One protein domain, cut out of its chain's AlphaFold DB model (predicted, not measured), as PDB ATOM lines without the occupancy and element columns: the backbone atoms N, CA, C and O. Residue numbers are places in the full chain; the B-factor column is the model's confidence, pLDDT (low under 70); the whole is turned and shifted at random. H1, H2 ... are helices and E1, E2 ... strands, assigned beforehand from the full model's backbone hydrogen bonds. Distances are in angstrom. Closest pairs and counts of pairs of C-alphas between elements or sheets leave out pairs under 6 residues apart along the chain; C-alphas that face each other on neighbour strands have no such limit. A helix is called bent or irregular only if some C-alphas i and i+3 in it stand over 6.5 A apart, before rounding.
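This is residues 9 to 93 of the 220 residues of the protein "CpcD-like domain-containing protein" of Pseudanabaena biceps (UniProt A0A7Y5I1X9). A small twisted sheet of three strands has one helix packed along one of its faces, and a long loop runs out from one end of this core and folds back. Residues 74 to 82 of that loop stick out, while the link between E1 and E2 loops out at the opposite end. The printed part has 85 residues, with three named strands and one named helix in the order E1, E2, H1, E3; the sheet order is E2, E1, E3, antiparallel throughout. The class is mixed, helices and strands, with under half of the residues in named elements. The whole is loose, with a radius of gyration of the C-alphas of 16.7 A and spans of 53 by 23 by 23 A.

Start at Pro 9 and go on to C-alpha 20 at (-7.020, -48.012, 32.117), where E1 begins; it covers residues 20 to 27 and is 22.4 A long. After residues 28 to 39 you reach E2, residues 40 to 45, 16.7 A long. H1, residues 46 to 58, follows directly and runs 19.3 A to C-alpha 58 at (4.229, -33.941, 44.481). It is irregular: C-alphas 47 and 50 are 7.5 A apart. E3, residues 61 to 67, runs 17.0 A and ends at C-alpha 67, (-8.452, -49.972, 40.821).

Look first at the inner strand E1. E1 and E2 form a hairpin, antiparallel at 150 degrees, with N 23 and O 42 2.8 A apart, within hydrogen-bond range. On the other side of E1 is E3, also antiparallel at 150 degrees, with N 24 and O 65 at 2.8 A, within hydrogen-bond range. The sheet is only just strongly twisted, its C-alphas up to 4.3 A off the best plane. H1 is on this sheet at a height over the sheet of 8.1 A, together making two layers, a helix on one face of a sheet. H1 lies over E1 and only just over E2, where 3 of its 13 C-alphas fall; it runs along the strands, at 1 degrees to E1 on the local plane. The closest C-alphas of H1 and E1 are those of Tyr 46 and Gln 20, 5.6 A apart. E2, H1 and E3 form a split strand-helix-strand unit, two strands running the same way with E1 between them, and its crossover is right-handed. In H1, 7 of 9 O i to N i+4 pairs are within hydrogen-bond range.

The two C-alphas farthest apart are those of Leu 32 and Asp 78, 54.0 A. The printed part has no cut. The link from E1 to E2 is long; those from E2 to H1 and H1 to E3 are tight. Residues 68 to 93 hold no named element. Look for pLDDT under 70 at residues 9 to 17, 31 to 37 and 71 to 93; the mean of the printed part is 74.1.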
ATOM      1  N   PRO A   9       4.064 -70.814  25.264       50.28
ATOM      2  CA  PRO A   9       3.917 -69.484  25.824       50.28
ATOM      3  C   PRO A   9       2.660 -68.837  25.220       50.28
ATOM      4  O   PRO A   9       2.752 -67.874  24.466       50.28
ATOM      5  N   THR A  10       1.459 -69.325  25.540       51.59
ATOM      6  CA  THR A  10       0.218 -68.562  25.284       51.59
ATOM      7  C   THR A  10       0.024 -67.511  26.371       51.59
ATOM      8  O   THR A  10      -1.032 -67.393  26.983       51.59
ATOM      9  N   ILE A  11       1.060 -66.712  26.616       54.41
ATOM     10  CA  ILE A  11       0.876 -65.393  27.203       54.41
ATOM     11  C   ILE A  11       0.542 -64.532  26.000       54.41
ATOM     12  O   ILE A  11       1.446 -64.011  25.362       54.41
ATOM     13  N   ASN A  12      -0.740 -64.447  25.638       51.91
ATOM     14  CA  ASN A  12      -1.190 -63.360  24.777       51.91
ATOM     15  C   ASN A  12      -0.863 -62.082  25.557       51.91
ATOM     16  O   ASN A  12      -1.534 -61.817  26.562       51.91
ATOM     17  N   PRO A  13       0.166 -61.300  25.178       56.19
ATOM     18  CA  PRO A  13       0.409 -60.028  25.819       56.19
ATOM     19  C   PRO A  13      -0.636 -59.097  25.216       56.19
ATOM     20  O   PRO A  13      -0.354 -58.342  24.286       56.19
ATOM     21  N   THR A  14      -1.884 -59.228  25.675       58.28
ATOM     22  CA  THR A  14      -2.945 -58.286  25.341       58.28
ATOM     23  C   THR A  14      -2.367 -56.910  25.593       58.28
ATOM     24  O   THR A  14      -1.799 -56.663  26.652       58.28
ATOM     25  N   ASN A  15      -2.368 -56.082  24.552       63.59
ATOM     26  CA  ASN A  15      -1.641 -54.827  24.482       63.59
ATOM     27  C   ASN A  15      -1.925 -53.982  25.737       63.59
ATOM     28  O   ASN A  15      -2.931 -53.286  25.827       63.59
ATOM     29  N   ASN A  16      -1.041 -54.068  26.740       66.44
ATOM     30  CA  ASN A  16      -1.256 -53.472  28.065       66.44
ATOM     31  C   ASN A  16      -1.312 -51.937  28.015       66.44
ATOM     32  O   ASN A  16      -1.588 -51.293  29.025       66.44
ATOM     33  N   ARG A  17      -1.014 -51.347  26.852       69.19
ATOM     34  CA  ARG A  17      -0.963 -49.904  26.618       69.19
ATOM     35  C   ARG A  17      -2.331 -49.240  26.730       69.19
ATOM     36  O   ARG A  17      -2.387 -48.125  27.244       69.19
ATOM     37  N   ASP A  18      -3.393 -49.946  26.355       77.44
ATOM     38  CA  ASP A  18      -4.763 -49.417  26.393       77.44
ATOM     39  C   ASP A  18      -5.467 -49.707  27.723       77.44
ATOM     40  O   ASP A  18      -6.610 -49.303  27.939       77.44
ATOM     41  N   ARG A  19      -4.786 -50.388  28.657       85.94
ATOM     42  CA  ARG A  19      -5.346 -50.655  29.982       85.94
ATOM     43  C   ARG A  19      -5.532 -49.346  30.722       85.94
ATOM     44  O   ARG A  19      -4.603 -48.547  30.818       85.94
ATOM     45  N   GLN A  20      -6.718 -49.156  31.276       93.12
ATOM     46  CA  GLN A  20      -7.020 -48.012  32.117       93.12
ATOM     47  C   GLN A  20      -6.895 -48.401  33.589       93.12
ATOM     48  O   GLN A  20      -7.287 -49.490  33.998       93.12
ATOM     49  N   VAL A  21      -6.333 -47.501  34.383       94.75
ATOM     50  CA  VAL A  21      -6.200 -47.595  35.833       94.75
ATOM     51  C   VAL A  21      -6.950 -46.425  36.425       94.75
ATOM     52  O   VAL A  21      -6.780 -45.287  35.987       94.75
ATOM     53  N   THR A  22      -7.763 -46.701  37.432       96.81
ATOM     54  CA  THR A  22      -8.500 -45.663  38.141       96.81
ATOM     55  C   THR A  22      -7.864 -45.419  39.498       96.81
ATOM     56  O   THR A  22      -7.576 -46.358  40.233       96.81
ATOM     57  N   ILE A  23      -7.611 -44.155  39.810       97.12
ATOM     58  CA  ILE A  23      -6.951 -43.696  41.028       97.12
ATOM     59  C   ILE A  23      -7.928 -42.788  41.756       97.12
ATOM     60  O   ILE A  23      -8.426 -41.821  41.182       97.12
ATOM     61  N   GLU A  24      -8.167 -43.076  43.022       95.75
ATOM     62  CA  GLU A  24      -8.921 -42.227  43.933       95.75
ATOM     63  C   GLU A  24      -7.945 -41.642  44.949       95.75
ATOM     64  O   GLU A  24      -7.131 -42.360  45.534       95.75
ATOM     65  N   PHE A  25      -7.975 -40.327  45.127       94.81
ATOM     66  CA  PHE A  25      -7.060 -39.619  46.014       94.81
ATOM     67  C   PHE A  25      -7.737 -38.400  46.642       94.81
ATOM     68  O   PHE A  25      -8.697 -37.861  46.100       94.81
ATOM     69  N   THR A  26      -7.237 -37.952  47.785       93.00
ATOM     70  CA  THR A  26      -7.732 -36.776  48.512       93.00
ATOM     71  C   THR A  26      -6.633 -35.732  48.662       93.00
ATOM     72  O   THR A  26      -5.441 -36.039  48.600       93.00
ATOM     73  N   GLY A  27      -7.033 -34.477  48.866       88.31
ATOM     74  CA  GLY A  27      -6.110 -33.367  49.080       88.31
ATOM     75  C   GLY A  27      -5.258 -32.991  47.859       88.31
ATOM     76  O   GLY A  27      -5.471 -33.430  46.728       88.31
ATOM     77  N   GLY A  28      -4.265 -32.145  48.120       84.44
ATOM     78  CA  GLY A  28      -3.348 -31.598  47.128       84.44
ATOM     79  C   GLY A  28      -3.895 -30.414  46.320       84.44
ATOM     80  O   GLY A  28      -5.097 -30.197  46.196       84.44
ATOM     81  N   HIS A  29      -2.989 -29.605  45.765       76.12
ATOM     82  CA  HIS A  29      -3.344 -28.423  44.966       76.12
ATOM     83  C   HIS A  29      -3.589 -28.790  43.493       76.12
ATOM     84  O   HIS A  29      -2.777 -28.544  42.587       76.12
ATOM     85  N   PHE A  30      -4.743 -29.397  43.241       72.06
ATOM     86  CA  PHE A  30      -5.309 -29.520  41.902       72.06
ATOM     87  C   PHE A  30      -6.214 -28.314  41.684       72.06
ATOM     88  O   PHE A  30      -7.255 -28.175  42.309       72.06
ATOM     89  N   ARG A  31      -5.683 -27.376  40.901       63.00
ATOM     90  CA  ARG A  31      -6.142 -25.996  40.722       63.00
ATOM     91  C   ARG A  31      -7.667 -25.801  40.861       63.00
ATOM     92  O   ARG A  31      -8.437 -26.465  40.179       63.00
ATOM     93  N   LEU A  32      -8.011 -24.767  41.641       55.72
ATOM     94  CA  LEU A  32      -9.251 -23.967  41.668       55.72
ATOM     95  C   LEU A  32     -10.270 -24.197  42.788       55.72
ATOM     96  O   LEU A  32     -11.172 -23.371  42.925       55.72
ATOM     97  N   ARG A  33     -10.120 -25.194  43.663       63.12
ATOM     98  CA  ARG A  33     -10.915 -25.203  44.899       63.12
ATOM     99  C   ARG A  33     -10.169 -25.922  46.022       63.12
ATOM    100  O   ARG A  33      -9.616 -26.989  45.762       63.12
ATOM    101  N   PRO A  34     -10.120 -25.373  47.249       58.94
ATOM    102  CA  PRO A  34      -9.709 -26.152  48.406       58.94
ATOM    103  C   PRO A  34     -10.741 -27.268  48.588       58.94
ATOM    104  O   PRO A  34     -11.837 -27.061  49.102       58.94
ATOM    105  N   PHE A  35     -10.420 -28.447  48.073       60.59
ATOM    106  CA  PHE A  35     -11.186 -29.658  48.299       60.59
ATOM    107  C   PHE A  35     -10.850 -30.141  49.705       60.59
ATOM    108  O   PHE A  35      -9.899 -30.893  49.900       60.59
ATOM    109  N   VAL A  36     -11.574 -29.617  50.694       60.34
ATOM    110  CA  VAL A  36     -11.282 -29.898  52.105       60.34
ATOM    111  C   VAL A  36     -11.554 -31.370  52.438       60.34
ATOM    112  O   VAL A  36     -10.835 -31.917  53.258       60.34
ATOM    113  N   GLU A  37     -12.465 -32.065  51.740       68.19
ATOM    114  CA  GLU A  37     -12.762 -33.486  52.034       68.19
ATOM    115  C   GLU A  37     -13.191 -34.331  50.822       68.19
ATOM    116  O   GLU A  37     -13.551 -35.496  50.973       68.19
ATOM    117  N   SER A  38     -13.170 -33.801  49.596       82.56
ATOM    118  CA  SER A  38     -13.651 -34.587  48.455       82.56
ATOM    119  C   SER A  38     -12.570 -35.523  47.916       82.56
ATOM    120  O   SER A  38     -11.483 -35.083  47.524       82.56
ATOM    121  N   THR A  39     -12.907 -36.802  47.799       90.50
ATOM    122  CA  THR A  39     -12.137 -37.758  47.004       90.50
ATOM    123  C   THR A  39     -12.253 -37.410  45.523       90.50
ATOM    124  O   THR A  39     -13.348 -37.294  44.975       90.50
ATOM    125  N   VAL A  40     -11.110 -37.257  44.863       92.31
ATOM    126  CA  VAL A  40     -10.995 -37.060  43.420       92.31
ATOM    127  C   VAL A  40     -10.693 -38.401  42.770       92.31
ATOM    128  O   VAL A  40      -9.788 -39.118  43.197       92.31
ATOM    129  N   LYS A  41     -11.432 -38.720  41.708       94.56
ATOM    130  CA  LYS A  41     -11.249 -39.927  40.904       94.56
ATOM    131  C   LYS A  41     -10.665 -39.560  39.547       94.56
ATOM    132  O   LYS A  41     -11.188 -38.680  38.866       94.56
ATOM    133  N   VAL A  42      -9.584 -40.222  39.149       95.12
ATOM    134  CA  VAL A  42      -8.956 -40.037  37.839       95.12
ATOM    135  C   VAL A  42      -8.673 -41.378  37.186       95.12
ATOM    136  O   VAL A  42      -8.118 -42.277  37.810       95.12
ATOM    137  N   THR A  43      -9.020 -41.495  35.911       96.38
ATOM    138  CA  THR A  43      -8.721 -42.675  35.101       96.38
ATOM    139  C   THR A  43      -7.607 -42.332  34.120       96.38
ATOM    140  O   THR A  43      -7.667 -41.319  33.424       96.38
ATOM    141  N   VAL A  44      -6.553 -43.143  34.100       95.31
ATOM    142  CA  VAL A  44      -5.361 -42.944  33.265       95.31
ATOM    143  C   VAL A  44      -4.954 -44.242  32.589       95.31
ATOM    144  O   VAL A  44      -5.257 -45.321  33.087       95.31
ATOM    145  N   SER A  45      -4.226 -44.163  31.476       94.50
ATOM    146  CA  SER A  45      -3.608 -45.357  30.900       94.50
ATOM    147  C   SER A  45      -2.584 -45.967  31.865       94.50
ATOM    148  O   SER A  45      -1.912 -45.253  32.616       94.50
ATOM    149  N   TYR A  46      -2.403 -47.285  31.804       92.44
ATOM    150  CA  TYR A  46      -1.432 -48.019  32.616       92.44
ATOM    151  C   TYR A  46      -0.010 -47.506  32.367       92.44
ATOM    152  O   TYR A  46       0.771 -47.342  33.301       92.44
ATOM    153  N   SER A  47       0.298 -47.132  31.121       92.06
ATOM    154  CA  SER A  47       1.568 -46.496  30.749       92.06
ATOM    155  C   SER A  47       1.816 -45.154  31.452       92.06
ATOM    156  O   SER A  47       2.967 -44.783  31.671       92.06
ATOM    157  N   SER A  48       0.758 -44.442  31.850       95.12
ATOM    158  CA  SER A  48       0.839 -43.146  32.537       95.12
ATOM    159  C   SER A  48       0.647 -43.245  34.052       95.12
ATOM    160  O   SER A  48       0.796 -42.242  34.750       95.12
ATOM    161  N   PHE A  49       0.332 -44.431  34.577       95.31
ATOM    162  CA  PHE A  49      -0.056 -44.633  35.972       95.31
ATOM    163  C   PHE A  49       1.009 -44.143  36.961       95.31
ATOM    164  O   PHE A  49       0.725 -43.305  37.817       95.31
ATOM    165  N   SER A  50       2.259 -44.585  36.792       97.12
ATOM    166  CA  SER A  50       3.374 -44.182  37.662       97.12
ATOM    167  C   SER A  50       3.596 -42.665  37.652       97.12
ATOM    168  O   SER A  50       3.709 -42.037  38.706       97.12
ATOM    169  N   ARG A  51       3.560 -42.050  36.461       97.25
ATOM    170  CA  ARG A  51       3.690 -40.596  36.307       97.25
ATOM    171  C   ARG A  51       2.570 -39.861  37.038       97.25
ATOM    172  O   ARG A  51       2.821 -38.839  37.674       97.25
ATOM    173  N   LYS A  52       1.342 -40.382  36.965       96.88
ATOM    174  CA  LYS A  52       0.189 -39.782  37.632       96.88
ATOM    175  C   LYS A  52       0.287 -39.885  39.152       96.88
ATOM    176  O   LYS A  52       0.024 -38.892  39.824       96.88
ATOM    177  N   LEU A  53       0.729 -41.022  39.690       96.81
ATOM    178  CA  LEU A  53       0.971 -41.181  41.129       96.81
ATOM    179  C   LEU A  53       1.991 -40.168  41.656       96.81
ATOM    180  O   LEU A  53       1.730 -39.492  42.650       96.81
ATOM    181  N   GLN A  54       3.120 -40.014  40.960       97.56
ATOM    182  CA  GLN A  54       4.144 -39.032  41.327       97.56
ATOM    183  C   GLN A  54       3.605 -37.602  41.266       97.56
ATOM    184  O   GLN A  54       3.895 -36.791  42.144       97.56
ATOM    185  N   GLU A  55       2.800 -37.279  40.249       95.75
ATOM    186  CA  GLU A  55       2.157 -35.969  40.150       95.75
ATOM    187  C   GLU A  55       1.249 -35.697  41.356       95.75
ATOM    188  O   GLU A  55       1.297 -34.597  41.910       95.75
ATOM    189  N   ILE A  56       0.457 -36.689  41.776       95.06
ATOM    190  CA  ILE A  56      -0.436 -36.577  42.933       95.06
ATOM    191  C   ILE A  56       0.352 -36.350  44.218       95.06
ATOM    192  O   ILE A  56       0.080 -35.384  44.933       95.06
ATOM    193  N   GLN A  57       1.380 -37.156  44.464       95.00
ATOM    194  CA  GLN A  57       2.218 -37.025  45.655       95.00
ATOM    195  C   GLN A  57       2.956 -35.683  45.697       95.00
ATOM    196  O   GLN A  57       2.952 -35.009  46.724       95.00
ATOM    197  N   ARG A  58       3.522 -35.232  44.568       95.69
ATOM    198  CA  ARG A  58       4.229 -33.941  44.481       95.69
ATOM    199  C   ARG A  58       3.316 -32.750  44.780       95.69
ATOM    200  O   ARG A  58       3.791 -31.713  45.227       95.69
ATOM    201  N   ARG A  59       2.014 -32.884  44.524       92.88
ATOM    202  CA  ARG A  59       1.015 -31.854  44.840       92.88
ATOM    203  C   ARG A  59       0.454 -31.966  46.257       92.88
ATOM    204  O   ARG A  59      -0.432 -31.183  46.583       92.88
ATOM    205  N   GLY A  60       0.939 -32.903  47.074       92.62
ATOM    206  CA  GLY A  60       0.453 -33.147  48.434       92.62
ATOM    207  C   GLY A  60      -0.850 -33.949  48.500       92.62
ATOM    208  O   GLY A  60      -1.531 -33.910  49.522       92.62
ATOM    209  N   GLY A  61      -1.231 -34.638  47.421       93.06
ATOM    210  CA  GLY A  61      -2.380 -35.540  47.423       93.06
ATOM    211  C   GLY A  61      -2.054 -36.883  48.083       93.06
ATOM    212  O   GLY A  61      -0.931 -37.382  47.982       93.06
ATOM    213  N   LYS A  62      -3.047 -37.487  48.736       94.19
ATOM    214  CA  LYS A  62      -2.974 -38.808  49.369       94.19
ATOM    215  C   LYS A  62      -3.794 -39.805  48.565       94.19
ATOM    216  O   LYS A  62      -4.976 -39.584  48.334       94.19
ATOM    217  N   ILE A  63      -3.170 -40.900  48.141       95.69
ATOM    218  CA  ILE A  63      -3.869 -41.967  47.419       95.69
ATOM    219  C   ILE A  63      -4.764 -42.722  48.400       95.69
ATOM    220  O   ILE A  63      -4.295 -43.154  49.449       95.69
ATOM    221  N   VAL A  64      -6.037 -42.865  48.048       96.12
ATOM    222  CA  VAL A  64      -7.048 -43.589  48.826       96.12
ATOM    223  C   VAL A  64      -7.244 -44.988  48.260       96.12
ATOM    224  O   VAL A  64      -7.223 -45.960  49.006       96.12
ATOM    225  N   ASN A  65      -7.410 -45.097  46.941       96.00
ATOM    226  CA  ASN A  65      -7.666 -46.369  46.278       96.00
ATOM    227  C   ASN A  65      -7.072 -46.379  44.863       96.00
ATOM    228  O   ASN A  65      -6.989 -45.348  44.192       96.00
ATOM    229  N   VAL A  66      -6.663 -47.557  44.403       96.12
ATOM    230  CA  VAL A  66      -6.228 -47.798  43.027       96.12
ATOM    231  C   VAL A  66      -6.947 -49.038  42.524       96.12
ATOM    232  O   VAL A  66      -6.774 -50.129  43.055       96.12
ATOM    233  N   THR A  67      -7.731 -48.878  41.466       94.75
ATOM    234  CA  THR A  67      -8.452 -49.972  40.821       94.75
ATOM    235  C   THR A  67      -7.848 -50.241  39.453       94.75
ATOM    236  O   THR A  67      -7.862 -49.386  38.563       94.75
ATOM    237  N   ILE A  68      -7.333 -51.455  39.289       91.75
ATOM    238  CA  ILE A  68      -6.875 -51.992  38.011       91.75
ATOM    239  C   ILE A  68      -7.909 -53.047  37.609       91.75
ATOM    240  O   ILE A  68      -8.079 -54.009  38.358       91.75
ATOM    241  N   PRO A  69      -8.616 -52.887  36.476       84.94
ATOM    242  CA  PRO A  69      -9.506 -53.922  35.972       84.94
ATOM    243  C   PRO A  69      -8.718 -55.224  35.829       84.94
ATOM    244  O   PRO A  69      -7.724 -55.277  35.097       84.94
ATOM    245  N   GLN A  70      -9.116 -56.246  36.588       71.00
ATOM    246  CA  GLN A  70      -8.502 -57.558  36.479       71.00
ATOM    247  C   GLN A  70      -8.815 -58.136  35.106       71.00
ATOM    248  O   GLN A  70      -9.900 -57.961  34.554       71.00
ATOM    249  N   PHE A  71      -7.823 -58.807  34.546       62.03
ATOM    250  CA  PHE A  71      -8.019 -59.651  33.388       62.03
ATOM    251  C   PHE A  71      -8.780 -60.895  33.859       62.03
ATOM    252  O   PHE A  71      -8.385 -61.534  34.835       62.03
ATOM    253  N   GLU A  72      -9.834 -61.278  33.147       49.56
ATOM    254  CA  GLU A  72     -10.202 -62.686  33.104       49.56
ATOM    255  C   GLU A  72      -9.003 -63.383  32.450       49.56
ATOM    256  O   GLU A  72      -8.828 -63.344  31.230       49.56
ATOM    257  N   ILE A  73      -8.091 -63.947  33.258       52.94
ATOM    258  CA  ILE A  73      -7.236 -65.005  32.724       52.94
ATOM    259  C   ILE A  73      -8.253 -66.060  32.328       52.94
ATOM    260  O   ILE A  73      -8.844 -66.688  33.203       52.94
ATOM    261  N   GLY A  74      -8.491 -66.222  31.030       48.69
ATOM    262  CA  GLY A  74      -9.150 -67.399  30.494       48.69
ATOM    263  C   GLY A  74      -8.277 -68.613  30.789       48.69
ATOM    264  O   GLY A  74      -7.647 -69.169  29.895       48.69
ATOM    265  N   LEU A  75      -8.199 -69.008  32.059       44.06
ATOM    266  CA  LEU A  75      -8.027 -70.389  32.439       44.06
ATOM    267  C   LEU A  75      -9.291 -71.054  31.910       44.06
ATOM    268  O   LEU A  75     -10.304 -71.127  32.596       44.06
ATOM    269  N   LEU A  76      -9.227 -71.483  30.650       45.94
ATOM    270  CA  LEU A  76     -10.037 -72.572  30.126       45.94
ATOM    271  C   LEU A  76      -9.686 -73.814  30.957       45.94
ATOM    272  O   LEU A  76      -8.960 -74.701  30.524       45.94
ATOM    273  N   VAL A  77     -10.113 -73.821  32.213       47.25
ATOM    274  CA  VAL A  77     -10.448 -75.048  32.901       47.25
ATOM    275  C   VAL A  77     -11.886 -75.264  32.474       47.25
ATOM    276  O   VAL A  77     -12.771 -74.523  32.891       47.25
ATOM    277  N   ASP A  78     -12.086 -76.207  31.556       48.09
ATOM    278  CA  ASP A  78     -13.402 -76.772  31.277       48.09
ATOM    279  C   ASP A  78     -14.074 -77.092  32.619       48.09
ATOM    280  O   ASP A  78     -13.673 -78.019  33.323       48.09
ATOM    281  N   GLY A  79     -15.029 -76.260  33.027       47.34
ATOM    282  CA  GLY A  79     -15.622 -76.353  34.355       47.34
ATOM    283  C   GLY A  79     -16.201 -75.032  34.831       47.34
ATOM    284  O   GLY A  79     -15.629 -74.388  35.696       47.34
ATOM    285  N   ASP A  80     -17.316 -74.637  34.221       47.31
ATOM    286  CA  ASP A  80     -18.502 -74.040  34.851       47.31
ATOM    287  C   ASP A  80     -18.322 -73.370  36.235       47.31
ATOM    288  O   ASP A  80     -18.821 -73.851  37.254       47.31
ATOM    289  N   ILE A  81     -17.607 -72.240  36.300       50.94
ATOM    290  CA  ILE A  81     -17.622 -71.373  37.484       50.94
ATOM    291  C   ILE A  81     -17.692 -69.913  37.030       50.94
ATOM    292  O   ILE A  81     -16.800 -69.401  36.356       50.94
ATOM    293  N   ALA A  82     -18.783 -69.249  37.411       50.59
ATOM    294  CA  ALA A  82     -19.067 -67.844  37.139       50.59
ATOM    295  C   ALA A  82     -17.911 -66.905  37.559       50.59
ATOM    296  O   ALA A  82     -17.279 -67.143  38.596       50.59
ATOM    297  N   PRO A  83     -17.655 -65.806  36.818       50.22
ATOM    298  CA  PRO A  83     -16.576 -64.876  37.130       50.22
ATOM    299  C   PRO A  83     -16.864 -64.160  38.453       50.22
ATOM    300  O   PRO A  83     -17.691 -63.252  38.550       50.22
ATOM    301  N   LYS A  84     -16.173 -64.589  39.509       50.25
ATOM    302  CA  LYS A  84     -16.175 -63.921  40.808       50.25
ATOM    303  C   LYS A  84     -15.141 -62.801  40.761       50.25
ATOM    304  O   LYS A  84     -13.945 -63.058  40.716       50.25
ATOM    305  N   LEU A  85     -15.624 -61.564  40.760       46.56
ATOM    306  CA  LEU A  85     -14.830 -60.338  40.756       46.56
ATOM    307  C   LEU A  85     -14.024 -60.260  42.068       46.56
ATOM    308  O   LEU A  85     -14.573 -59.957  43.128       46.56
ATOM    309  N   ILE A  86     -12.736 -60.605  42.026       51.12
ATOM    310  CA  ILE A  86     -11.855 -60.521  43.195       51.12
ATOM    311  C   ILE A  86     -11.359 -59.078  43.277       51.12
ATOM    312  O   ILE A  86     -10.421 -58.689  42.596       51.12
ATOM    313  N   VAL A  87     -11.997 -58.246  44.096       46.47
ATOM    314  CA  VAL A  87     -11.459 -56.921  44.433       46.47
ATOM    315  C   VAL A  87     -10.282 -57.137  45.385       46.47
ATOM    316  O   VAL A  87     -10.468 -57.288  46.590       46.47
ATOM    317  N   GLU A  88      -9.065 -57.205  44.849       45.19
ATOM    318  CA  GLU A  88      -7.856 -57.235  45.675       45.19
ATOM    319  C   GLU A  88      -7.589 -55.819  46.200       45.19
ATOM    320  O   GLU A  88      -6.958 -54.983  45.554       45.19
ATOM    321  N   VAL A  89      -8.148 -55.528  47.375       47.62
ATOM    322  CA  VAL A  89      -7.824 -54.335  48.158       47.62
ATOM    323  C   VAL A  89      -6.409 -54.527  48.690       47.62
ATOM    324  O   VAL A  89      -6.207 -55.246  49.664       47.62
ATOM    325  N   ILE A  90      -5.415 -53.915  48.048       50.44
ATOM    326  CA  ILE A  90      -4.057 -53.864  48.595       50.44
ATOM    327  C   ILE A  90      -4.065 -52.787  49.691       50.44
ATOM    328  O   ILE A  90      -4.217 -51.607  49.360       50.44
ATOM    329  N   PRO A  91      -3.935 -53.133  50.987       40.50
ATOM    330  CA  PRO A  91      -3.850 -52.127  52.033       40.50
ATOM    331  C   PRO A  91      -2.584 -51.295  51.820       40.50
ATOM    332  O   PRO A  91      -1.473 -51.822  51.722       40.50
ATOM    333  N   ALA A  92      -2.761 -49.976  51.727       43.94
ATOM    334  CA  ALA A  92      -1.663 -49.030  51.677       43.94
ATOM    335  C   ALA A  92      -0.794 -49.209  52.929       43.94
ATOM    336  O   ALA A  92      -1.261 -49.040  54.055       43.94
ATOM    337  N   ILE A  93       0.473 -49.563  52.730       44.16
ATOM    338  CA  ILE A  93       1.468 -49.615  53.797       44.16
ATOM    339  C   ILE A  93       1.665 -48.173  54.262       44.16
ATOM    340  O   ILE A  93       2.328 -47.375  53.599       44.16
TER     341      ILE A  93